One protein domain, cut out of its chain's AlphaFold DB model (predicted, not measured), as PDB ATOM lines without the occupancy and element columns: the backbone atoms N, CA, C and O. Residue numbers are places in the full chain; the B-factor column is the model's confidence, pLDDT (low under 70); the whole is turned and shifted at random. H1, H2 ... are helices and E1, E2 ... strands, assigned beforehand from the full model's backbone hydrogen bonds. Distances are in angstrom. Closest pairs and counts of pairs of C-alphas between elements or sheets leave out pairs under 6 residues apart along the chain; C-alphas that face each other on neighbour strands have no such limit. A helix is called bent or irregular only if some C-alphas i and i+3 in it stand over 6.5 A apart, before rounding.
ATOM      1  N   THR A  22     -11.677  27.955 -60.249       85.62
ATOM      2  CA  THR A  22     -12.270  28.669 -59.119       85.62
ATOM      3  C   THR A  22     -11.213  29.370 -58.279       85.62
ATOM      4  O   THR A  22     -10.021  29.105 -58.420       85.62
ATOM      5  N   ILE A  23     -11.633  30.272 -57.386       85.38
ATOM      6  CA  ILE A  23     -10.695  31.033 -56.554       85.38
ATOM      7  C   ILE A  23      -9.836  30.110 -55.677       85.38
ATOM      8  O   ILE A  23      -8.648  30.370 -55.501       85.38
ATOM      9  N   THR A  24     -10.379  28.967 -55.234       87.81
ATOM     10  CA  THR A  24      -9.602  27.956 -54.499       87.81
ATOM     11  C   THR A  24      -8.662  27.131 -55.377       87.81
ATOM     12  O   THR A  24      -7.812  26.418 -54.856       87.81
ATOM     13  N   GLU A  25      -8.739  27.227 -56.704       88.75
ATOM     14  CA  GLU A  25      -7.815  26.572 -57.643       88.75
ATOM     15  C   GLU A  25      -6.691  27.517 -58.090       88.75
ATOM     16  O   GLU A  25      -5.660  27.060 -58.584       88.75
ATOM     17  N   LEU A  26      -6.848  28.825 -57.868       90.25
ATOM     18  CA  LEU A  26      -5.827  29.822 -58.172       90.25
ATOM     19  C   LEU A  26      -4.650  29.764 -57.176       90.25
ATOM     20  O   LEU A  26      -4.829  29.373 -56.012       90.25
ATOM     21  N   PRO A  27      -3.429  30.126 -57.622       91.00
ATOM     22  CA  PRO A  27      -2.281  30.268 -56.733       91.00
ATOM     23  C   PRO A  27      -2.512  31.416 -55.752       91.00
ATOM     24  O   PRO A  27      -3.208  32.374 -56.077       91.00
ATOM     25  N   LEU A  28      -1.908  31.327 -54.569       94.12
ATOM     26  CA  LEU A  28      -1.941  32.410 -53.595       94.12
ATOM     27  C   LEU A  28      -1.171  33.617 -54.157       94.12
ATOM     28  O   LEU A  28      -0.003  33.497 -54.526       94.12
ATOM     29  N   THR A  29      -1.858  34.746 -54.277       94.56
ATOM     30  CA  THR A  29      -1.328  36.039 -54.728       94.56
ATOM     31  C   THR A  29      -1.786  37.115 -53.754       94.56
ATOM     32  O   THR A  29      -2.776  36.906 -53.054       94.56
ATOM     33  N   ASP A  30      -1.155  38.288 -53.776       93.75
ATOM     34  CA  ASP A  30      -1.548  39.431 -52.939       93.75
ATOM     35  C   ASP A  30      -3.045  39.769 -53.076       93.75
ATOM     36  O   ASP A  30      -3.719  40.066 -52.094       93.75
ATOM     37  N   GLU A  31      -3.609  39.656 -54.284       94.06
ATOM     38  CA  GLU A  31      -5.045  39.868 -54.514       94.06
ATOM     39  C   GLU A  31      -5.911  38.830 -53.778       94.06
ATOM     40  O   GLU A  31      -6.967  39.169 -53.239       94.06
ATOM     41  N   ILE A  32      -5.489  37.561 -53.754       94.75
ATOM     42  CA  ILE A  32      -6.199  36.518 -53.005       94.75
ATOM     43  C   ILE A  32      -6.023  36.735 -51.507       94.75
ATOM     44  O   ILE A  32      -7.010  36.638 -50.789       94.75
ATOM     45  N   GLU A  33      -4.826  37.076 -51.034       95.44
ATOM     46  CA  GLU A  33      -4.581  37.344 -49.613       95.44
ATOM     47  C   GLU A  33      -5.465  38.479 -49.087       95.44
ATOM     48  O   GLU A  33      -6.119  38.316 -48.059       95.44
ATOM     49  N   GLN A  34      -5.593  39.579 -49.832       94.06
ATOM     50  CA  GLN A  34      -6.517  40.664 -49.478       94.06
ATOM     51  C   GLN A  34      -7.970  40.183 -49.399       94.06
ATOM     52  O   GLN A  34      -8.713  40.540 -48.486       94.06
ATOM     53  N   LYS A  35      -8.388  39.308 -50.321       94.56
ATOM     54  CA  LYS A  35      -9.721  38.697 -50.274       94.56
ATOM     55  C   LYS A  35      -9.898  37.760 -49.072       94.56
ATOM     56  O   LYS A  35     -11.014  37.684 -48.569       94.56
ATOM     57  N   LEU A  36      -8.846  37.076 -48.610       96.06
ATOM     58  CA  LEU A  36      -8.883  36.241 -47.403       96.06
ATOM     59  C   LEU A  36      -9.033  37.092 -46.136       96.06
ATOM     60  O   LEU A  36      -9.864  36.762 -45.296       96.06
ATOM     61  N   TYR A  37      -8.314  38.214 -46.022       95.62
ATOM     62  CA  TYR A  37      -8.505  39.152 -44.905       95.62
ATOM     63  C   TYR A  37      -9.939  39.696 -44.854       95.62
ATOM     64  O   TYR A  37     -10.560  39.684 -43.795       95.62
ATOM     65  N   ASN A  38     -10.522  40.048 -46.005       93.50
ATOM     66  CA  ASN A  38     -11.910  40.520 -46.075       93.50
ATOM     67  C   ASN A  38     -12.945  39.492 -45.572       93.50
ATOM     68  O   ASN A  38     -14.047  39.886 -45.189       93.50
ATOM     69  N   LEU A  39     -12.634  38.189 -45.583       94.25
ATOM     70  CA  LEU A  39     -13.521  37.164 -45.015       94.25
ATOM     71  C   LEU A  39     -13.596  37.252 -43.489       94.25
ATOM     72  O   LEU A  39     -14.649  36.973 -42.923       94.25
ATOM     73  N   ILE A  40     -12.508  37.666 -42.839       94.94
ATOM     74  CA  ILE A  40     -12.459  37.852 -41.386       94.94
ATOM     75  C   ILE A  40     -13.306  39.067 -41.006       94.94
ATOM     76  O   ILE A  40     -14.164  38.962 -40.137       94.94
ATOM     77  N   SER A  41     -13.168  40.178 -41.737       92.00
ATOM     78  CA  SER A  41     -13.970  41.389 -41.507       92.00
ATOM     79  C   SER A  41     -15.474  41.201 -41.728       92.00
ATOM     80  O   SER A  41     -16.296  41.937 -41.193       92.00
ATOM     81  N   CYS A  42     -15.854  40.221 -42.541       90.31
ATOM     82  CA  CYS A  42     -17.247  39.914 -42.845       90.31
ATOM     83  C   CYS A  42     -17.851  38.853 -41.899       90.31
ATOM     84  O   CYS A  42     -19.063  38.624 -41.946       90.31
ATOM     85  N   ALA A  43     -17.037  38.247 -41.028       91.62
ATOM     86  CA  ALA A  43     -17.441  37.170 -40.137       91.62
ATOM     87  C   ALA A  43     -18.589  37.573 -39.194       91.62
ATOM     88  O   ALA A  43     -18.565  38.614 -38.532       91.62
ATOM     89  N   ARG A  44     -19.606  36.710 -39.123       87.88
ATOM     90  CA  ARG A  44     -20.794  36.866 -38.273       87.88
ATOM     91  C   ARG A  44     -20.765  35.869 -37.123       87.88
ATOM     92  O   ARG A  44     -21.392  34.819 -37.211       87.88
ATOM     93  N   PHE A  45     -20.001  36.182 -36.082       85.88
ATOM     94  CA  PHE A  45     -19.891  35.321 -34.906       85.88
ATOM     95  C   PHE A  45     -21.253  35.071 -34.254       85.88
ATOM     96  O   PHE A  45     -22.080  35.977 -34.147       85.88
ATOM     97  N   ASP A  46     -21.461  33.824 -33.847       82.00
ATOM     98  CA  ASP A  46     -22.675  33.361 -33.187       82.00
ATOM     99  C   ASP A  46     -22.493  33.469 -31.667       82.00
ATOM    100  O   ASP A  46     -21.668  32.765 -31.081       82.00
ATOM    101  N   LEU A  47     -23.226  34.390 -31.042       79.75
ATOM    102  CA  LEU A  47     -23.124  34.679 -29.608       79.75
ATOM    103  C   LEU A  47     -23.654  33.542 -28.730       79.75
ATOM    104  O   LEU A  47     -23.199  33.396 -27.591       79.75
ATOM    105  N   ASP A  48     -24.549  32.706 -29.262       80.50
ATOM    106  CA  ASP A  48     -25.057  31.528 -28.553       80.50
ATOM    107  C   ASP A  48     -23.935  30.505 -28.319       80.50
ATOM    108  O   ASP A  48     -23.986  29.708 -27.384       80.50
ATOM    109  N   LYS A  49     -22.871  30.570 -29.130       75.69
ATOM    110  CA  LYS A  49     -21.700  29.688 -29.063       75.69
ATOM    111  C   LYS A  49     -20.546  30.254 -28.245       75.69
ATOM    112  O   LYS A  49     -19.478  29.649 -28.212       75.69
ATOM    113  N   ARG A  50     -20.737  31.389 -27.560       77.19
ATOM    114  CA  ARG A  50     -19.664  32.049 -26.795       77.19
ATOM    115  C   ARG A  50     -18.998  31.136 -25.765       77.19
ATOM    116  O   ARG A  50     -17.777  31.145 -25.656       77.19
ATOM    117  N   ALA A  51     -19.790  30.319 -25.068       75.94
ATOM    118  CA  ALA A  51     -19.286  29.377 -24.071       75.94
ATOM    119  C   ALA A  51     -18.389  28.304 -24.711       75.94
ATOM    120  O   ALA A  51     -17.398  27.884 -24.127       75.94
ATOM    121  N   GLU A  52     -18.677  27.915 -25.955       81.06
ATOM    122  CA  GLU A  52     -17.855  26.951 -26.691       81.06
ATOM    123  C   GLU A  52     -16.510  27.549 -27.131       81.06
ATOM    124  O   GLU A  52     -15.545  26.806 -27.324       81.06
ATOM    125  N   PHE A  53     -16.416  28.878 -27.302       82.00
ATOM    126  CA  PHE A  53     -15.139  29.525 -27.616       82.00
ATOM    127  C   PHE A  53     -14.153  29.330 -26.473       82.00
ATOM    128  O   PHE A  53     -13.018  28.941 -26.736       82.00
ATOM    129  N   GLU A  54     -14.594  29.536 -25.230       73.44
ATOM    130  CA  GLU A  54     -13.780  29.358 -24.026       73.44
ATOM    131  C   GLU A  54     -13.184  27.950 -23.951       73.44
ATOM    132  O   GLU A  54     -11.965  27.807 -23.867       73.44
ATOM    133  N   GLU A  55     -14.024  26.920 -24.084       76.81
ATOM    134  CA  GLU A  55     -13.581  25.521 -24.077       76.81
ATOM    135  C   GLU A  55     -12.586  25.219 -25.208       76.81
ATOM    136  O   GLU A  55     -11.660  24.424 -25.048       76.81
ATOM    137  N   SER A  56     -12.775  25.860 -26.362       79.12
ATOM    138  CA  SER A  56     -11.952  25.637 -27.551       79.12
ATOM    139  C   SER A  56     -10.637  26.428 -27.534       79.12
ATOM    140  O   SER A  56      -9.673  26.044 -28.199       79.12
ATOM    141  N   GLY A  57     -10.588  27.553 -26.816       84.00
ATOM    142  CA  GLY A  57      -9.468  28.495 -26.820       84.00
ATOM    143  C   GLY A  57      -9.290  29.280 -28.124       84.00
ATOM    144  O   GLY A  57      -8.214  29.832 -28.373       84.00
ATOM    145  N   TYR A  58     -10.317  29.343 -28.976       89.19
ATOM    146  CA  TYR A  58     -10.322  30.146 -30.199       89.19
ATOM    147  C   TYR A  58     -11.734  30.593 -30.587       89.19
ATOM    148  O   TYR A  58     -12.729  29.935 -30.281       89.19
ATOM    149  N   TYR A  59     -11.818  31.698 -31.326       91.31
ATOM    150  CA  TYR A  59     -13.075  32.140 -31.922       91.31
ATOM    151  C   TYR A  59     -13.347  31.344 -33.186       91.31
ATOM    152  O   TYR A  59     -12.444  31.156 -34.006       91.31
ATOM    153  N   TYR A  60     -14.591  30.926 -33.392       90.62
ATOM    154  CA  TYR A  60     -14.958  30.263 -34.630       90.62
ATOM    155  C   TYR A  60     -16.355  30.643 -35.104       90.62
ATOM    156  O   TYR A  60     -17.236  31.005 -34.327       90.62
ATOM    157  N   VAL A  61     -16.562  30.540 -36.410       90.00
ATOM    158  CA  VAL A  61     -17.880  30.691 -37.017       90.00
ATOM    159  C   VAL A  61     -17.964  29.850 -38.282       90.00
ATOM    160  O   VAL A  61     -17.076  29.882 -39.138       90.00
ATOM    161  N   TYR A  62     -19.065  29.111 -38.399       88.06
ATOM    162  CA  TYR A  62     -19.408  28.395 -39.620       88.06
ATOM    163  C   TYR A  62     -20.189  29.303 -40.558       88.06
ATOM    164  O   TYR A  62     -21.063  30.041 -40.105       88.06
ATOM    165  N   ASN A  63     -19.920  29.218 -41.861       88.12
ATOM    166  CA  ASN A  63     -20.569  30.076 -42.855       88.12
ATOM    167  C   ASN A  63     -20.470  31.571 -42.479       88.12
ATOM    168  O   ASN A  63     -21.459  32.304 -42.434       88.12
ATOM    169  N   ALA A  64     -19.243  32.006 -42.188       90.00
ATOM    170  CA  ALA A  64     -18.900  33.314 -41.641       90.00
ATOM    171  C   ALA A  64     -19.472  34.487 -42.450       90.00
ATOM    172  O   ALA A  64     -19.818  35.522 -41.885       90.00
ATOM    173  N   CYS A  65     -19.589  34.308 -43.767       90.19
ATOM    174  CA  CYS A  65     -20.032  35.313 -44.719       90.19
ATOM    175  C   CYS A  65     -21.201  34.812 -45.573       90.19
ATOM    176  O   CYS A  65     -21.169  33.667 -46.021       90.19
ATOM    177  N   PRO A  66     -22.164  35.682 -45.942       89.19
ATOM    178  CA  PRO A  66     -23.213  35.334 -46.897       89.19
ATOM    179  C   PRO A  66     -22.645  34.787 -48.205       89.19
ATOM    180  O   PRO A  66     -21.811  35.440 -48.849       89.19
ATOM    181  N   ILE A  67     -23.121  33.614 -48.619       88.88
ATOM    182  CA  ILE A  67     -22.645  32.902 -49.811       88.88
ATOM    183  C   ILE A  67     -22.888  33.722 -51.080       88.88
ATOM    184  O   ILE A  67     -22.067  33.714 -51.998       88.88
ATOM    185  N   GLU A  68     -23.979  34.476 -51.154       84.44
ATOM    186  CA  GLU A  68     -24.316  35.306 -52.308       84.44
ATOM    187  C   GLU A  68     -23.304  36.445 -52.491       84.44
ATOM    188  O   GLU A  68     -22.903  36.732 -53.621       84.44
ATOM    189  N   GLY A  69     -22.841  37.036 -51.386       81.62
ATOM    190  CA  GLY A  69     -22.037  38.260 -51.375       81.62
ATOM    191  C   GLY A  69     -20.521  38.063 -51.438       81.62
ATOM    192  O   GLY A  69     -19.817  38.986 -51.838       81.62
ATOM    193  N   ASN A  70     -19.997  36.886 -51.081       89.12
ATOM    194  CA  ASN A  70     -18.547  36.662 -51.018       89.12
ATOM    195  C   ASN A  70     -18.009  35.897 -52.254       89.12
ATOM    196  O   ASN A  70     -18.758  35.144 -52.877       89.12
ATOM    197  N   PRO A  71     -16.735  36.063 -52.660       88.69
ATOM    198  CA  PRO A  71     -16.198  35.432 -53.873       88.69
ATOM    199  C   PRO A  71     -15.827  33.946 -53.711       88.69
ATOM    200  O   PRO A  71     -15.528  33.296 -54.709       88.69
ATOM    201  N   PHE A  72     -15.855  33.411 -52.488       91.44
ATOM    202  CA  PHE A  72     -15.351  32.084 -52.143       91.44
ATOM    203  C   PHE A  72     -16.444  31.028 -51.957       91.44
ATOM    204  O   PHE A  72     -16.170  29.857 -52.160       91.44
ATOM    205  N   GLY A  73     -17.679  31.410 -51.631       92.31
ATOM    206  CA  GLY A  73     -18.763  30.476 -51.323       92.31
ATOM    207  C   GLY A  73     -18.919  30.258 -49.826       92.31
ATOM    208  O   GLY A  73     -19.126  31.224 -49.099       92.31
ATOM    209  N   TRP A  74     -18.881  29.008 -49.376       92.75
ATOM    210  CA  TRP A  74     -18.976  28.689 -47.954       92.75
ATOM    211  C   TRP A  74     -17.602  28.879 -47.321       92.75
ATOM    212  O   TRP A  74     -16.613  28.338 -47.822       92.75
ATOM    213  N   VAL A  75     -17.547  29.632 -46.226       93.38
ATOM    214  CA  VAL A  75     -16.308  29.928 -45.504       93.38
ATOM    215  C   VAL A  75     -16.528  29.712 -44.019       93.38
ATOM    216  O   VAL A  75     -17.379  30.374 -43.431       93.38
ATOM    217  N   ASP A  76     -15.725  28.846 -43.420       92.38
ATOM    218  CA  ASP A  76     -15.602  28.749 -41.969       92.38
ATOM    219  C   ASP A  76     -14.342  29.489 -41.527       92.38
ATOM    220  O   ASP A  76     -13.286  29.346 -42.152       92.38
ATOM    221  N   VAL A  77     -14.464  30.289 -40.470       93.81
ATOM    222  CA  VAL A  77     -13.382  31.117 -39.922       93.81
ATOM    223  C   VAL A  77     -13.032  30.613 -38.531       93.81
ATOM    224  O   VAL A  77     -13.923  30.401 -37.712       93.81
ATOM    225  N   TYR A  78     -11.735  30.482 -38.267       93.44
ATOM    226  CA  TYR A  78     -11.178  30.177 -36.952       93.44
ATOM    227  C   TYR A  78     -10.066  31.182 -36.649       93.44
ATOM    228  O   TYR A  78      -9.120  31.305 -37.435       93.44
ATOM    229  N   LEU A  79     -10.181  31.905 -35.535       94.62
ATOM    230  CA  LEU A  79      -9.210  32.902 -35.083       94.62
ATOM    231  C   LEU A  79      -8.589  32.445 -33.766       94.62
ATOM    232  O   LEU A  79      -9.277  32.355 -32.751       94.62
ATOM    233  N   PHE A  80      -7.286  32.189 -33.791       93.12
ATOM    234  CA  PHE A  80      -6.501  31.760 -32.638       93.12
ATOM    235  C   PHE A  80      -5.768  32.972 -32.062       93.12
ATOM    236  O   PHE A  80      -4.837  33.461 -32.717       93.12
ATOM    237  N   PRO A  81      -6.165  33.478 -30.885       92.25
ATOM    238  CA  PRO A  81      -5.522  34.633 -30.270       92.25
ATOM    239  C   PRO A  81      -4.043  34.371 -29.991       92.25
ATOM    240  O   PRO A  81      -3.650  33.249 -29.670       92.25
ATOM    241  N   LYS A  82      -3.214  35.409 -30.087       88.75
ATOM    242  CA  LYS A  82      -1.776  35.353 -29.772       88.75
ATOM    243  C   LYS A  82      -1.421  36.066 -28.479       88.75
ATOM    244  O   LYS A  82      -0.456  35.677 -27.831       88.75
ATOM    245  N   ASP A  83      -2.213  37.061 -28.110       88.38
ATOM    246  CA  ASP A  83      -1.930  37.982 -27.018       88.38
ATOM    247  C   ASP A  83      -3.170  38.242 -26.158       88.38
ATOM    248  O   ASP A  83      -4.283  37.797 -26.460       88.38
ATOM    249  N   GLU A  84      -2.952  38.963 -25.067       90.00
ATOM    250  CA  GLU A  84      -3.944  39.283 -24.052       90.00
ATOM    251  C   GLU A  84      -5.120  40.136 -24.543       90.00
ATOM    252  O   GLU A  84      -6.148  40.161 -23.873       90.00
ATOM    253  N   GLN A  85      -5.024  40.820 -25.693       91.12
ATOM    254  CA  GLN A  85      -6.134  41.639 -26.202       91.12
ATOM    255  C   GLN A  85      -7.327  40.782 -26.627       91.12
ATOM    256  O   GLN A  85      -8.471  41.218 -26.507       91.12
ATOM    257  N   PHE A  86      -7.071  39.571 -27.120       91.56
ATOM    258  CA  PHE A  86      -8.105  38.683 -27.659       91.56
ATOM    259  C   PHE A  86      -8.079  37.289 -27.041       91.56
ATOM    260  O   PHE A  86      -8.820  36.413 -27.475       91.56
ATOM    261  N   ASP A  87      -7.236  37.055 -26.038       91.62
ATOM    262  CA  ASP A  87      -7.266  35.806 -25.290       91.62
ATOM    263  C   ASP A  87      -8.621  35.641 -24.592       91.62
ATOM    264  O   ASP A  87      -9.062  36.522 -23.852       91.62
ATOM    265  N   LEU A  88      -9.296  34.520 -24.841       89.56
ATOM    266  CA  LEU A  88     -10.673  34.302 -24.403       89.56
ATOM    267  C   LEU A  88     -10.830  34.331 -22.883       89.56
ATOM    268  O   LEU A  88     -11.837  34.850 -22.407       89.56
ATOM    269  N   LYS A  89      -9.829  33.869 -22.122       88.94
ATOM    270  CA  LYS A  89      -9.869  33.936 -20.654       88.94
ATOM    271  C   LYS A  89      -9.792  35.384 -20.169       88.94
ATOM    272  O   LYS A  89     -10.510  35.774 -19.254       88.94
ATOM    273  N   VAL A  90      -8.965  36.206 -20.821       92.00
ATOM    274  CA  VAL A  90      -8.856  37.642 -20.515       92.00
ATOM    275  C   VAL A  90     -10.124  38.386 -20.932       92.00
ATOM    276  O   VAL A  90     -10.627  39.212 -20.175       92.00
ATOM    277  N   VAL A  91     -10.664  38.090 -22.119       91.00
ATOM    278  CA  VAL A  91     -11.928  38.668 -22.601       91.00
ATOM    279  C   VAL A  91     -13.070  38.358 -21.639       91.00
ATOM    280  O   VAL A  91     -13.825  39.264 -21.298       91.00
ATOM    281  N   GLN A  92     -13.169  37.115 -21.173       88.19
ATOM    282  CA  GLN A  92     -14.195  36.708 -20.222       88.19
ATOM    283  C   GLN A  92     -14.028  37.428 -18.878       88.19
ATOM    284  O   GLN A  92     -14.994  37.989 -18.368       88.19
ATOM    285  N   ALA A  93     -12.805  37.488 -18.340       89.88
ATOM    286  CA  ALA A  93     -12.521  38.219 -17.107       89.88
ATOM    287  C   ALA A  93     -12.854  39.719 -17.217       89.88
ATOM    288  O   ALA A  93     -13.276  40.333 -16.241       89.88
ATOM    289  N   ALA A  94     -12.700  40.316 -18.403       91.31
ATOM    290  CA  ALA A  94     -13.017  41.722 -18.636       91.31
ATOM    291  C   ALA A  94     -14.522  42.032 -18.551       91.31
ATOM    292  O   ALA A  94     -14.882  43.188 -18.349       91.31
ATOM    293  N   MET A  95     -15.407  41.051 -18.742       88.94
ATOM    294  CA  MET A  95     -16.844  41.284 -18.912       88.94
ATOM    295  C   MET A  95     -17.642  40.796 -17.708       88.94
ATOM    296  O   MET A  95     -17.704  39.600 -17.422       88.94
ATOM    297  N   TYR A  96     -18.351  41.707 -17.042       84.44
ATOM    298  CA  TYR A  96     -19.220  41.337 -15.934       84.44
ATOM    299  C   TYR A  96     -20.367  40.442 -16.422       84.44
ATOM    300  O   TYR A  96     -21.187  40.853 -17.246       84.44
ATOM    301  N   ARG A  97     -20.408  39.201 -15.918       81.56
ATOM    302  CA  ARG A  97     -21.401  38.154 -16.247       81.56
ATOM    303  C   ARG A  97     -21.536  37.815 -17.746       81.56
ATOM    304  O   ARG A  97     -22.472  37.112 -18.118       81.56
ATOM    305  N   GLY A  98     -20.603  38.257 -18.593       73.81
ATOM    306  CA  GLY A  98     -20.560  37.902 -20.015       73.81
ATOM    307  C   GLY A  98     -21.729  38.435 -20.857       73.81
ATOM    308  O   GLY A  98     -22.306  37.667 -21.629       73.81
ATOM    309  N   ASP A  99     -22.079  39.720 -20.713       80.06
ATOM    310  CA  ASP A  99     -23.100  40.395 -21.534       80.06
ATOM    311  C   ASP A  99     -22.822  40.255 -23.043       80.06
ATOM    312  O   ASP A  99     -21.751  40.615 -23.536       80.06
ATOM    313  N   GLU A 100     -23.802  39.744 -23.788       82.94
ATOM    314  CA  GLU A 100     -23.670  39.430 -25.215       82.94
ATOM    315  C   GLU A 100     -23.384  40.653 -26.093       82.94
ATOM    316  O   GLU A 100     -22.608  40.557 -27.046       82.94
ATOM    317  N   GLN A 101     -23.968  41.811 -25.781       85.25
ATOM    318  CA  GLN A 101     -23.736  43.019 -26.567       85.25
ATOM    319  C   GLN A 101     -22.304  43.522 -26.364       85.25
ATOM    320  O   GLN A 101     -21.659  43.935 -27.325       85.25
ATOM    321  N   LYS A 102     -21.747  43.389 -25.154       85.81
ATOM    322  CA  LYS A 102     -20.333  43.720 -24.907       85.81
ATOM    323  C   LYS A 102     -19.371  42.854 -25.712       85.81
ATOM    324  O   LYS A 102     -18.344  43.364 -26.162       85.81
ATOM    325  N   TRP A 103     -19.691  41.579 -25.941       88.44
ATOM    326  CA  TRP A 103     -18.915  40.732 -26.856       88.44
ATOM    327  C   TRP A 103     -18.896  41.307 -28.270       88.44
ATOM    328  O   TRP A 103     -17.836  41.382 -28.893       88.44
ATOM    329  N   VAL A 104     -20.040  41.767 -28.772       88.69
ATOM    330  CA  VAL A 104     -20.104  42.419 -30.086       88.69
ATOM    331  C   VAL A 104     -19.247  43.680 -30.096       88.69
ATOM    332  O   VAL A 104     -18.321  43.769 -30.900       88.69
ATOM    333  N   ASP A 105     -19.490  44.591 -29.160       88.81
ATOM    334  CA  ASP A 105     -18.914  45.936 -29.184       88.81
ATOM    335  C   ASP A 105     -17.402  45.945 -28.891       88.81
ATOM    336  O   ASP A 105     -16.658  46.750 -29.447       88.81
ATOM    337  N   THR A 106     -16.926  45.048 -28.021       88.75
ATOM    338  CA  THR A 106     -15.551  45.075 -27.475       88.75
ATOM    339  C   THR A 106     -14.655  43.961 -28.035       88.75
ATOM    340  O   THR A 106     -13.433  43.986 -27.849       88.75
ATOM    341  N   VAL A 107     -15.222  42.965 -28.724       90.94
ATOM    342  CA  VAL A 107     -14.460  41.874 -29.361       90.94
ATOM    343  C   VAL A 107     -14.682  41.882 -30.864       90.94
ATOM    344  O   VAL A 107     -13.740  42.099 -31.624       90.94
ATOM    345  N   PHE A 108     -15.916  41.637 -31.307       91.75
ATOM    346  CA  PHE A 108     -16.158  41.300 -32.706       91.75
ATOM    347  C   PHE A 108     -16.121  42.506 -33.632       91.75
ATOM    348  O   PHE A 108     -15.510  42.411 -34.692       91.75
ATOM    349  N   ASP A 109     -16.718  43.631 -33.256       91.81
ATOM    350  CA  ASP A 109     -16.650  44.850 -34.059       91.81
ATOM    351  C   ASP A 109     -15.205  45.359 -34.215       91.81
ATOM    352  O   ASP A 109     -14.784  45.567 -35.355       91.81
ATOM    353  N   PRO A 110     -14.372  45.400 -33.153       93.12
ATOM    354  CA  PRO A 110     -12.946  45.676 -33.295       93.12
ATOM    355  C   PRO A 110     -12.227  44.741 -34.273       93.12
ATOM    356  O   PRO A 110     -11.442  45.218 -35.085       93.12
ATOM    357  N   ILE A 111     -12.500  43.428 -34.242       94.69
ATOM    358  CA  ILE A 111     -11.911  42.466 -35.193       94.69
ATOM    359  C   ILE A 111     -12.331  42.785 -36.631       94.69
ATOM    360  O   ILE A 111     -11.512  42.664 -37.545       94.69
ATOM    361  N   LYS A 112     -13.585  43.198 -36.855       92.62
ATOM    362  CA  LYS A 112     -14.078  43.518 -38.203       92.62
ATOM    363  C   LYS A 112     -13.342  44.701 -38.825       92.62
ATOM    364  O   LYS A 112     -13.078  44.679 -40.029       92.62
ATOM    365  N   ASP A 113     -12.988  45.677 -37.996       93.81
ATOM    366  CA  ASP A 113     -12.354  46.932 -38.405       93.81
ATOM    367  C   ASP A 113     -10.817  46.862 -38.478       93.81
ATOM    368  O   ASP A 113     -10.171  47.828 -38.896       93.81
ATOM    369  N   MET A 114     -10.208  45.734 -38.102       95.75
ATOM    370  CA  MET A 114      -8.754  45.566 -38.142       95.75
ATOM    371  C   MET A 114      -8.180  45.572 -39.560       95.75
ATOM    372  O   MET A 114      -8.712  44.962 -40.490       95.75
ATOM    373  N   SER A 115      -6.998  46.177 -39.697       96.00
ATOM    374  CA  SER A 115      -6.154  45.998 -40.876       96.00
ATOM    375  C   SER A 115      -5.573  44.581 -40.948       96.00
ATOM    376  O   SER A 115      -5.521  43.845 -39.959       96.00
ATOM    377  N   ALA A 116      -5.057  44.206 -42.121       95.25
ATOM    378  CA  ALA A 116      -4.354  42.939 -42.313       95.25
ATOM    379  C   ALA A 116      -3.174  42.767 -41.336       95.25
ATOM    380  O   ALA A 116      -2.963  41.679 -40.800       95.25
ATOM    381  N   GLU A 117      -2.428  43.843 -41.072       95.12
ATOM    382  CA  GLU A 117      -1.322  43.846 -40.114       95.12
ATOM    383  C   GLU A 117      -1.808  43.591 -38.685       95.12
ATOM    384  O   GLU A 117      -1.208  42.781 -37.981       95.12
ATOM    385  N   GLN A 118      -2.911  44.227 -38.276       95.75
ATOM    386  CA  GLN A 118      -3.499  44.024 -36.949       95.75
ATOM    387  C   GLN A 118      -4.014  42.589 -36.784       95.75
ATOM    388  O   GLN A 118      -3.717  41.943 -35.781       95.75
ATOM    389  N   ILE A 119      -4.695  42.040 -37.795       96.25
ATOM    390  CA  ILE A 119      -5.119  40.632 -37.786       96.25
ATOM    391  C   ILE A 119      -3.912  39.698 -37.634       96.25
ATOM    392  O   ILE A 119      -3.928  38.796 -36.801       96.25
ATOM    393  N   ALA A 120      -2.852  39.908 -38.418       94.62
ATOM    394  CA  ALA A 120      -1.653  39.075 -38.366       94.62
ATOM    395  C   ALA A 120      -0.898  39.179 -37.030       94.62
ATOM    396  O   ALA A 120      -0.275  38.199 -36.603       94.62
ATOM    397  N   GLN A 121      -0.945  40.349 -36.392       92.88
ATOM    398  CA  GLN A 121      -0.364  40.596 -35.078       92.88
ATOM    399  C   GLN A 121      -1.116  39.828 -33.990       92.88
ATOM    400  O   GLN A 121      -0.487  39.099 -33.227       92.88
ATOM    401  N   HIS A 122      -2.444  39.938 -33.967       92.88
ATOM    402  CA  HIS A 122      -3.269  39.426 -32.873       92.88
ATOM    403  C   HIS A 122      -3.696  37.964 -33.039       92.88
ATOM    404  O   HIS A 122      -3.990  37.298 -32.047       92.88
ATOM    405  N   PHE A 123      -3.701  37.432 -34.268       94.50
ATOM    406  CA  PHE A 123      -4.253  36.106 -34.547       94.50
ATOM    407  C   PHE A 123      -3.363  35.236 -35.433       94.50
ATOM    408  O   PHE A 123      -2.719  35.702 -36.379       94.50
ATOM    409  N   ASN A 124      -3.358  33.931 -35.163       95.38
ATOM    410  CA  ASN A 124      -3.246  32.950 -36.241       95.38
ATOM    411  C   ASN A 124      -4.653  32.704 -36.792       95.38
ATOM    412  O   ASN A 124      -5.628  32.743 -36.044       95.38
ATOM    413  N   VAL A 125      -4.774  32.442 -38.091       96.06
ATOM    414  CA  VAL A 125      -6.087  32.273 -38.734       96.06
ATOM    415  C   VAL A 125      -6.116  30.977 -39.511       96.06
ATOM    416  O   VAL A 125      -5.142  30.632 -40.176       96.06
ATOM    417  N   MET A 126      -7.252  30.290 -39.472       95.19
ATOM    418  CA  MET A 126      -7.571  29.228 -40.415       95.19
ATOM    419  C   MET A 126      -8.898  29.536 -41.101       95.19
ATOM    420  O   MET A 126      -9.885  29.862 -40.445       95.19
ATOM    421  N   LEU A 127      -8.919  29.403 -42.425       95.12
ATOM    422  CA  LEU A 127     -10.115  29.528 -43.246       95.12
ATOM    423  C   LEU A 127     -10.346  28.215 -43.983       95.12
ATOM    424  O   LEU A 127      -9.475  27.765 -44.733       95.12
ATOM    425  N   VAL A 128     -11.523  27.623 -43.802       93.31
ATOM    426  CA  VAL A 128     -11.947  26.443 -44.561       93.31
ATOM    427  C   VAL A 128     -12.958  26.890 -45.600       93.31
ATOM    428  O   VAL A 128     -14.012  27.426 -45.271       93.31
ATOM    429  N   VAL A 129     -12.611  26.707 -46.871       93.69
ATOM    430  CA  VAL A 129     -13.327  27.320 -47.988       93.69
ATOM    431  C   VAL A 129     -13.852  26.267 -48.945       93.69
ATOM    432  O   VAL A 129     -13.074  25.483 -49.490       93.69
ATOM    433  N   MET A 130     -15.150  26.317 -49.240       91.56
ATOM    434  CA  MET A 130     -15.789  25.532 -50.292       91.56
ATOM    435  C   MET A 130     -16.407  26.444 -51.355       91.56
ATOM    436  O   MET A 130     -17.344  27.198 -51.092       91.56
ATOM    437  N   ASP A 131     -15.906  26.313 -52.588       92.69
ATOM    438  CA  ASP A 131     -16.376  27.093 -53.734       92.69
ATOM    439  C   ASP A 131     -17.875  26.952 -53.991       92.69
ATOM    440  O   ASP A 131     -18.420  25.848 -53.966       92.69
ATOM    441  N   LYS A 132     -18.512  28.052 -54.419       91.44
ATOM    442  CA  LYS A 132     -19.939  28.088 -54.804       91.44
ATOM    443  C   LYS A 132     -20.342  26.991 -55.787       91.44
ATOM    444  O   LYS A 132     -21.463  26.502 -55.728       91.44
ATOM    445  N   LYS A 133     -19.440  26.582 -56.692       90.75
ATOM    446  CA  LYS A 133     -19.719  25.516 -57.674       90.75
ATOM    447  C   LYS A 133     -20.006  24.155 -57.024       90.75
ATOM    448  O   LYS A 133     -20.604  23.296 -57.670       90.75
ATOM    449  N   TYR A 134     -19.560  23.964 -55.782       90.69
ATOM    450  CA  TYR A 134     -19.782  22.768 -54.976       90.69
ATOM    451  C   TYR A 134     -20.925  22.937 -53.971       90.69
ATOM    452  O   TYR A 134     -21.089  22.078 -53.114       90.69
ATOM    453  N   LEU A 135     -21.720  24.004 -54.059       90.56
ATOM    454  CA  LEU A 135     -22.860  24.239 -53.177       90.56
ATOM    455  C   LEU A 135     -24.176  24.105 -53.947       90.56
ATOM    456  O   LEU A 135     -24.266  24.445 -55.129       90.56
ATOM    457  N   GLN A 136     -25.206  23.619 -53.263       91.25
ATOM    458  CA  GLN A 136     -26.584  23.589 -53.743       91.25
ATOM    459  C   GLN A 136     -27.536  24.066 -52.636       91.25
ATOM    460  O   GLN A 136     -27.193  23.921 -51.463       91.25
ATOM    461  N   PRO A 137     -28.702  24.648 -52.971       90.69
ATOM    462  CA  PRO A 137     -29.674  25.072 -51.965       90.69
ATOM    463  C   PRO A 137     -30.116  23.907 -51.070       90.69
ATOM    464  O   PRO A 137     -30.359  22.808 -51.572       90.69
ATOM    465  N   SER A 138     -30.251  24.166 -49.773       87.19
ATOM    466  CA  SER A 138     -30.721  23.214 -48.759       87.19
ATOM    467  C   SER A 138     -31.806  23.852 -47.892       87.19
ATOM    468  O   SER A 138     -31.910  25.074 -47.807       87.19
ATOM    469  N   SER A 139     -32.608  23.018 -47.232       85.06
ATOM    470  CA  SER A 139     -33.508  23.441 -46.153       85.06
ATOM    471  C   SER A 139     -32.796  23.624 -44.807       85.06
ATOM    472  O   SER A 139     -33.447  23.998 -43.834       85.06
ATOM    473  N   ASP A 140     -31.499  23.316 -44.727       78.25
ATOM    474  CA  ASP A 140     -30.696  23.542 -43.524       78.25
ATOM    475  C   ASP A 140     -30.656  25.035 -43.151       78.25
ATOM    476  O   ASP A 140     -30.775  25.884 -44.038       78.25
ATOM    477  N   PRO A 141     -30.427  25.391 -41.871       71.81
ATOM    478  CA  PRO A 141     -30.363  26.789 -41.435       71.81
ATOM    479  C   PRO A 141     -29.344  27.651 -42.200       71.81
ATOM    480  O   PRO A 141     -29.534  28.854 -42.342       71.81
ATOM    481  N   SER A 142     -28.282  27.039 -42.738       70.12
ATOM    482  CA  SER A 142     -27.289  27.695 -43.599       70.12
ATOM    483  C   SER A 142     -27.808  28.058 -44.999       70.12
ATOM    484  O   SER A 142     -27.137  28.793 -45.721       70.12
ATOM    485  N   GLY A 143     -28.950  27.506 -45.424       82.69
ATOM    486  CA  GLY A 143     -29.544  27.666 -46.757       82.69
ATOM    487  C   GLY A 143     -28.857  26.869 -47.873       82.69
ATOM    488  O   GLY A 143     -29.358  26.821 -48.999       82.69
ATOM    489  N   TYR A 144     -27.726  26.221 -47.583       87.50
ATOM    490  CA  TYR A 144     -26.897  25.529 -48.566       87.50
ATOM    491  C   TYR A 144     -26.326  24.225 -48.013       87.50
ATOM    492  O   TYR A 144     -26.007  24.115 -46.832       87.50
ATOM    493  N   GLU A 145     -26.126  23.252 -48.897       87.06
ATOM    494  CA  GLU A 145     -25.364  22.037 -48.623       87.06
ATOM    495  C   GLU A 145     -24.335  21.765 -49.731       87.06
ATOM    496  O   GLU A 145     -24.395  22.318 -50.832       87.06
ATOM    497  N   ALA A 146     -23.380  20.881 -49.444       86.81
ATOM    498  CA  ALA A 146     -22.345  20.497 -50.397       86.81
ATOM    499  C   ALA A 146     -22.877  19.526 -51.468       86.81
ATOM    500  O   ALA A 146     -23.402  18.457 -51.149       86.81
ATOM    501  N   LYS A 147     -22.641  19.843 -52.743       89.44
ATOM    502  CA  LYS A 147     -22.801  18.945 -53.889       89.44
ATOM    503  C   LYS A 147     -21.580  18.032 -54.006       89.44
ATOM    504  O   LYS A 147     -20.476  18.506 -54.247       89.44
ATOM    505  N   ILE A 148     -21.787  16.722 -53.886       84.12
ATOM    506  CA  ILE A 148     -20.715  15.715 -53.933       84.12
ATOM    507  C   ILE A 148     -20.494  15.222 -55.385       84.12
ATOM    508  O   ILE A 148     -21.478  14.981 -56.090       84.12
ATOM    509  N   PRO A 149     -19.238  15.040 -55.846       86.06
ATOM    510  CA  PRO A 149     -18.001  15.334 -55.124       86.06
ATOM    511  C   PRO A 149     -17.746  16.842 -54.991       86.06
ATOM    512  O   PRO A 149     -18.004  17.612 -55.917       86.06
ATOM    513  N   ALA A 150     -17.222  17.239 -53.832       86.44
ATOM    514  CA  ALA A 150     -16.888  18.621 -53.494       86.44
ATOM    515  C   ALA A 150     -15.387  18.763 -53.242       86.44
ATOM    516  O   ALA A 150     -14.723  17.789 -52.898       86.44
ATOM    517  N   LYS A 151     -14.846  19.977 -53.357       88.06
ATOM    518  CA  LYS A 151     -13.485  20.277 -52.897       88.06
ATOM    519  C   LYS A 151     -13.499  21.440 -51.931       88.06
ATOM    520  O   LYS A 151     -14.266  22.383 -52.127       88.06
ATOM    521  N   TYR A 152     -12.625  21.373 -50.938       88.69
ATOM    522  CA  TYR A 152     -12.338  22.498 -50.065       88.69
ATOM    523  C   TYR A 152     -10.845  22.814 -50.046       88.69
ATOM    524  O   TYR A 152      -9.994  21.955 -50.301       88.69
ATOM    525  N   ALA A 153     -10.550  24.078 -49.776       91.75
ATOM    526  CA  ALA A 153      -9.212  24.575 -49.512       91.75
ATOM    527  C   ALA A 153      -9.116  25.003 -48.052       91.75
ATOM    528  O   ALA A 153     -10.061  25.574 -47.509       91.75
ATOM    529  N   ILE A 154      -7.957  24.753 -47.448       92.62
ATOM    530  CA  ILE A 154      -7.599  25.319 -46.152       92.62
ATOM    531  C   ILE A 154      -6.540  26.388 -46.399       92.62
ATOM    532  O   ILE A 154      -5.508  26.114 -47.024       92.62
ATOM    533  N   TYR A 155      -6.819  27.595 -45.923       94.94
ATOM    534  CA  TYR A 155      -5.860  28.690 -45.869       94.94
ATOM    535  C   TYR A 155      -5.486  28.954 -44.418       94.94
ATOM    536  O   TYR A 155      -6.365  28.995 -43.559       94.94
ATOM    537  N   SER A 156      -4.202  29.173 -44.160       95.62
ATOM    538  CA  SER A 156      -3.694  29.408 -42.810       95.62
ATOM    539  C   SER A 156      -2.791  30.632 -42.783       95.62
ATOM    540  O   SER A 156      -1.857  30.717 -43.582       95.62
ATOM    541  N   LEU A 157      -3.054  31.558 -41.864       95.94
ATOM    542  CA  LEU A 157      -2.204  32.709 -41.572       95.94
ATOM    543  C   LEU A 157      -1.394  32.414 -40.312       95.94
ATOM    544  O   LEU A 157      -1.965  32.238 -39.234       95.94
ATOM    545  N   LYS A 158      -0.070  32.399 -40.447       93.19
ATOM    546  CA  LYS A 158       0.864  32.271 -39.326       93.19
ATOM    547  C   LYS A 158       2.077  33.154 -39.580       93.19
ATOM    548  O   LYS A 158       2.540  33.247 -40.715       93.19
ATOM    549  N   ASP A 159       2.553  33.841 -38.545       88.12
ATOM    550  CA  ASP A 159       3.707  34.753 -38.622       88.12
ATOM    551  C   ASP A 159       3.600  35.777 -39.776       88.12
ATOM    552  O   ASP A 159       4.566  36.056 -40.490       88.12
ATOM    553  N   GLY A 160       2.382  36.289 -40.005       90.06
ATOM    554  CA  GLY A 160       2.072  37.257 -41.062       90.06
ATOM    555  C   GLY A 160       2.101  36.708 -42.490       90.06
ATOM    556  O   GLY A 160       2.075  37.492 -43.435       90.06
ATOM    557  N   LYS A 161       2.163  35.383 -42.674       94.00
ATOM    558  CA  LYS A 161       2.209  34.744 -43.993       94.00
ATOM    559  C   LYS A 161       1.038  33.798 -44.194       94.00
ATOM    560  O   LYS A 161       0.817  32.889 -43.392       94.00
ATOM    561  N   TRP A 162       0.326  33.993 -45.298       96.31
ATOM    562  CA  TRP A 162      -0.687  33.055 -45.744       96.31
ATOM    563  C   TRP A 162      -0.039  31.826 -46.378       96.31
ATOM    564  O   TRP A 162       0.932  31.894 -47.131       96.31
ATOM    565  N   THR A 163      -0.614  30.674 -46.080       94.56
ATOM    566  CA  THR A 163      -0.289  29.396 -46.701       94.56
ATOM    567  C   THR A 163      -1.577  28.723 -47.142       94.56
ATOM    568  O   THR A 163      -2.660  29.022 -46.639       94.56
ATOM    569  N   LYS A 164      -1.466  27.836 -48.127       93.62
ATOM    570  CA  LYS A 164      -2.597  27.111 -48.696       93.62
ATOM    571  C   LYS A 164      -2.264  25.628 -48.730       93.62
ATOM    572  O   LYS A 164      -1.292  25.234 -49.377       93.62
ATOM    573  N   ALA A 165      -3.075  24.825 -48.054       89.50
ATOM    574  CA  ALA A 165      -2.956  23.375 -48.105       89.50
ATOM    575  C   ALA A 165      -3.348  22.839 -49.499       89.50
ATOM    576  O   ALA A 165      -4.078  23.507 -50.245       89.50
ATOM    577  N   PRO A 166      -2.898  21.629 -49.880       88.19
ATOM    578  CA  PRO A 166      -3.426  20.942 -51.055       88.19
ATOM    579  C   PRO A 166      -4.957  20.862 -51.015       88.19
ATOM    580  O   PRO A 166      -5.544  20.711 -49.948       88.19
ATOM    581  N   LEU A 167      -5.607  20.948 -52.180       88.44
ATOM    582  CA  LEU A 167      -7.062  20.799 -52.271       88.44
ATOM    583  C   LEU A 167      -7.487  19.417 -51.783       88.44
ATOM    584  O   LEU A 167      -6.942  18.406 -52.232       88.44
ATOM    585  N   ILE A 168      -8.508  19.384 -50.933       85.06
ATOM    586  CA  ILE A 168      -9.041  18.143 -50.383       85.06
ATOM    587  C   ILE A 168     -10.392  17.872 -51.037       85.06
ATOM    588  O   ILE A 168     -11.263  18.739 -51.090       85.06
ATOM    589  N   GLU A 169     -10.548  16.674 -51.595       85.31
ATOM    590  CA  GLU A 169     -11.734  16.268 -52.347       85.31
ATOM    591  C   GLU A 169     -12.617  15.351 -51.521       85.31
ATOM    592  O   GLU A 169     -12.186  14.267 -51.176       85.31
ATOM    593  N   ILE A 170     -13.862  15.741 -51.280       78.94
ATOM    594  CA  ILE A 170     -14.880  14.952 -50.591       78.94
ATOM    595  C   ILE A 170     -15.679  14.155 -51.621       78.94
ATOM    596  O   ILE A 170     -16.389  14.739 -52.440       78.94
ATOM    597  N   SER A 171     -15.605  12.824 -51.545       77.94
ATOM    598  CA  SER A 171     -16.228  11.909 -52.513       77.94
ATOM    599  C   SER A 171     -17.510  11.213 -52.028       77.94
ATOM    600  O   SER A 171     -18.288  10.760 -52.862       77.94
ATOM    601  N   ASP A 172     -17.776  11.161 -50.715       74.19
ATOM    602  CA  ASP A 172     -18.997  10.578 -50.126       74.19
ATOM    603  C   ASP A 172     -19.334  11.207 -48.753       74.19
ATOM    604  O   ASP A 172     -18.460  11.775 -48.097       74.19
ATOM    605  N   LYS A 173     -20.590  11.109 -48.291       65.38
ATOM    606  CA  LYS A 173     -21.113  11.712 -47.047       65.38
ATOM    607  C   LYS A 173     -20.452  11.196 -45.762       65.38
ATOM    608  O   LYS A 173     -20.307  11.977 -44.831       65.38
ATOM    609  N   LEU A 174     -20.051   9.924 -45.677       54.50
ATOM    610  CA  LEU A 174     -19.324   9.400 -44.501       54.50
ATOM    611  C   LEU A 174     -17.840   9.785 -44.539       54.50
ATOM    612  O   LEU A 174     -17.247  10.153 -43.526       54.50
ATOM    613  N   TRP A 175     -17.263   9.783 -45.740       52.03
ATOM    614  CA  TRP A 175     -15.899  10.236 -46.003       52.03
ATOM    615  C   TRP A 175     -15.742  11.755 -45.770       52.03
ATOM    616  O   TRP A 175     -14.673  12.210 -45.362       52.03
ATOM    617  N   LYS A 176     -16.835  12.524 -45.939       56.81
ATOM    618  CA  LYS A 176     -16.963  13.964 -45.645       56.81
ATOM    619  C   LYS A 176     -16.591  14.312 -44.213       56.81
ATOM    620  O   LYS A 176     -16.007  15.360 -44.017       56.81
ATOM    621  N   ILE A 177     -16.938  13.482 -43.231       59.97
ATOM    622  CA  ILE A 177     -16.736  13.819 -41.815       59.97
ATOM    623  C   ILE A 177     -15.308  13.469 -41.389       59.97
ATOM    624  O   ILE A 177     -14.620  14.303 -40.815       59.97
ATOM    625  N   TYR A 178     -14.828  12.270 -41.729       61.34
ATOM    626  CA  TYR A 178     -13.531  11.787 -41.248       61.34
ATOM    627  C   TYR A 178     -12.345  12.605 -41.778       61.34
ATOM    628  O   TYR A 178     -11.559  13.116 -40.988       61.34
ATOM    629  N   ASN A 179     -12.221  12.785 -43.099       63.38
ATOM    630  CA  ASN A 179     -11.070  13.506 -43.655       63.38
ATOM    631  C   ASN A 179     -11.141  15.013 -43.425       63.38
ATOM    632  O   ASN A 179     -10.099  15.636 -43.253       63.38
ATOM    633  N   TYR A 180     -12.347  15.579 -43.363       66.25
ATOM    634  CA  TYR A 180     -12.545  16.957 -42.928       66.25
ATOM    635  C   TYR A 180     -11.983  17.162 -41.522       66.25
ATOM    636  O   TYR A 180     -11.080  17.977 -41.358       66.25
ATOM    637  N   ILE A 181     -12.409  16.337 -40.558       68.81
ATOM    638  CA  ILE A 181     -11.936  16.401 -39.171       68.81
ATOM    639  C   ILE A 181     -10.423  16.181 -39.087       68.81
ATOM    640  O   ILE A 181      -9.739  16.999 -38.487       68.81
ATOM    641  N   VAL A 182      -9.881  15.128 -39.711       69.12
ATOM    642  CA  VAL A 182      -8.438  14.826 -39.635       69.12
ATOM    643  C   VAL A 182      -7.594  15.941 -40.259       69.12
ATOM    644  O   VAL A 182      -6.616  16.378 -39.663       69.12
ATOM    645  N   SER A 183      -7.981  16.441 -41.437       69.50
ATOM    646  CA  SER A 183      -7.228  17.509 -42.108       69.50
ATOM    647  C   SER A 183      -7.258  18.834 -41.348       69.50
ATOM    648  O   SER A 183      -6.281  19.580 -41.378       69.50
ATOM    649  N   ILE A 184      -8.367  19.123 -40.667       75.62
ATOM    650  CA  ILE A 184      -8.515  20.317 -39.840       75.62
ATOM    651  C   ILE A 184      -7.724  20.165 -38.544       75.62
ATOM    652  O   ILE A 184      -7.000  21.085 -38.190       75.62
ATOM    653  N   ASP A 185      -7.782  19.002 -37.892       78.06
ATOM    654  CA  ASP A 185      -7.053  18.712 -36.653       78.06
ATOM    655  C   ASP A 185      -5.532  18.898 -36.811       78.06
ATOM    656  O   ASP A 185      -4.879  19.510 -35.966       78.06
ATOM    657  N   GLU A 186      -4.957  18.441 -37.929       78.19
ATOM    658  CA  GLU A 186      -3.532  18.648 -38.218       78.19
ATOM    659  C   GLU A 186      -3.172  20.135 -38.357       78.19
ATOM    660  O   GLU A 186      -2.143  20.571 -37.840       78.19
ATOM    661  N   GLN A 187      -4.009  20.923 -39.040       79.56
ATOM    662  CA  GLN A 187      -3.774  22.359 -39.217       79.56
ATOM    663  C   GLN A 187      -4.021  23.138 -37.923       79.56
ATOM    664  O   GLN A 187      -3.244  24.030 -37.587       79.56
ATOM    665  N   TRP A 188      -5.044  22.766 -37.155       81.94
ATOM    666  CA  TRP A 188      -5.338  23.329 -35.840       81.94
ATOM    667  C   TRP A 188      -4.154  23.205 -34.892       81.94
ATOM    668  O   TRP A 188      -3.713  24.216 -34.351       81.94
ATOM    669  N   LYS A 189      -3.556  22.015 -34.768       79.69
ATOM    670  CA  LYS A 189      -2.382  21.795 -33.900       79.69
ATOM    671  C   LYS A 189      -1.189  22.688 -34.239       79.69
ATOM    672  O   LYS A 189      -0.359  22.951 -33.376       79.69
ATOM    673  N   LEU A 190      -1.078  23.150 -35.485       80.81
ATOM    674  CA  LEU A 190      -0.008  24.056 -35.910       80.81
ATOM    675  C   LEU A 190      -0.290  25.528 -35.573       80.81
ATOM    676  O   LEU A 190       0.656  26.325 -35.550       80.81
ATOM    677  N   LEU A 191      -1.556  25.898 -35.367       84.69
ATOM    678  CA  LEU A 191      -2.012  27.281 -35.193       84.69
ATOM    679  C   LEU A 191      -2.413  27.605 -33.752       84.69
ATOM    680  O   LEU A 191      -2.261  28.756 -33.337       84.69
ATOM    681  N   MET A 192      -2.900  26.608 -33.014       78.44
ATOM    682  CA  MET A 192      -3.276  26.729 -31.609       78.44
ATOM    683  C   MET A 192      -2.063  26.980 -30.715       78.44
ATOM    684  O   MET A 192      -0.943  26.536 -30.996       78.44
TER     685      MET A 192
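Overview. This is residues 22 to 192 of the 370 residues of an uncharacterized protein of Capnocytophaga granulosa (UniProt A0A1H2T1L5). A twisted sheet of six strands, E1, E2, E3, E6, E7 and E8, has helices over both faces: H6 runs along one face, while H1 crosses the other, which H5 also covers. H2, H3 and H4 gather near one end of the sheet, and the small hairpin of E4 and E5 lies past the opposite end. The printed part has 171 residues, with six named helices and eight named strands in the order H1 H2 E1 E2 H3 H4 H5 E3 E4 E5 E6 E7 E8 H6. The large sheet is branched at E6 and its neighbour pairs are antiparallel; the class is mixed, helices and strands. The whole is compact, with a radius of gyration of the C-alphas of 16.0 A and spans of 47 by 36 by 30 A.

Along the chain. The large sheet holds E1, residues 59 to 61; E2, 74 to 81, 23.0 A long; E3, 123 to 130, 22.2 A; E6, 150 to 158, 26.5 A; E7, 161 to 164; and E8, 168 to 170. E4, 135 to 137, and E5, 144 to 146, form the small sheet. H1, residues 30 to 41, spans 17.0 A from C-alpha 30 at (-1.548, 39.431, -52.939). The other helices are H2, 47 to 56; H3, 88 to 94; H4, 100 to 113, 18.9 A; H5, 116 to 122; and H6, 175 to 191, 24.5 A, ending with C-alpha 191 at (-2.012, 27.281, -35.193). H2 is irregular, with C-alphas 48 and 51 7.6 A apart, and H4 only just, with C-alphas 106 and 109 6.7 A apart.

Arrangement. E2 and E3 are antiparallel, with N 78 and O 126 at 2.9 A. On the other side of E2 lies E1, its hairpin partner, with N 61 and O 77 at 2.9 A. E6 pairs with E3, N 127 and O 155 at 2.8 A; on its other side lie E7, N 163 and O 156 at 2.8 A, and E8, N 170 and O 150 at 2.7 A. E4 and E5 form a hairpin, N 136 and O 145 at 2.9 A. H6 is on the large sheet at a height of 8.5 A, over E3 and E6, along the strands at 15 degrees to E3 on the local plane; the C-alphas of Asn 124 and Leu 191, the closest of E3 and H6, are 5.9 A apart. H1, on the opposite face at a height of 9.4 A, runs across the strands at 80 degrees to E3 on the local plane. H5 is on the same face as H1. H1 and H4 touch only at their ends, closest at the C-alphas of Ser 41 and Lys 112, 3.9 A. H2 only grazes the sheet; it only just touches H3, with 3 pairs of C-alphas within 8 A, the closest those of Glu 54 and Leu 88, 5.9 A. Every O i to N i+4 pair is within hydrogen-bond range in H3 and H5, against 7 of 8 in H1, 8 of 10 in H4, 10 of 13 in H6 and 2 of 6 in H2, where 5 of 7 O i to N i+3 pairs are.

Size, cuts and confidence. The C-alphas of Tyr 96 and Pro 149, the two farthest apart, are 47.0 A apart. The printed part has no cut, and the link from E1 to E2, 12 residues, is long. The mean pLDDT of the printed part is 86.9; residues 173 to 183 are under 70.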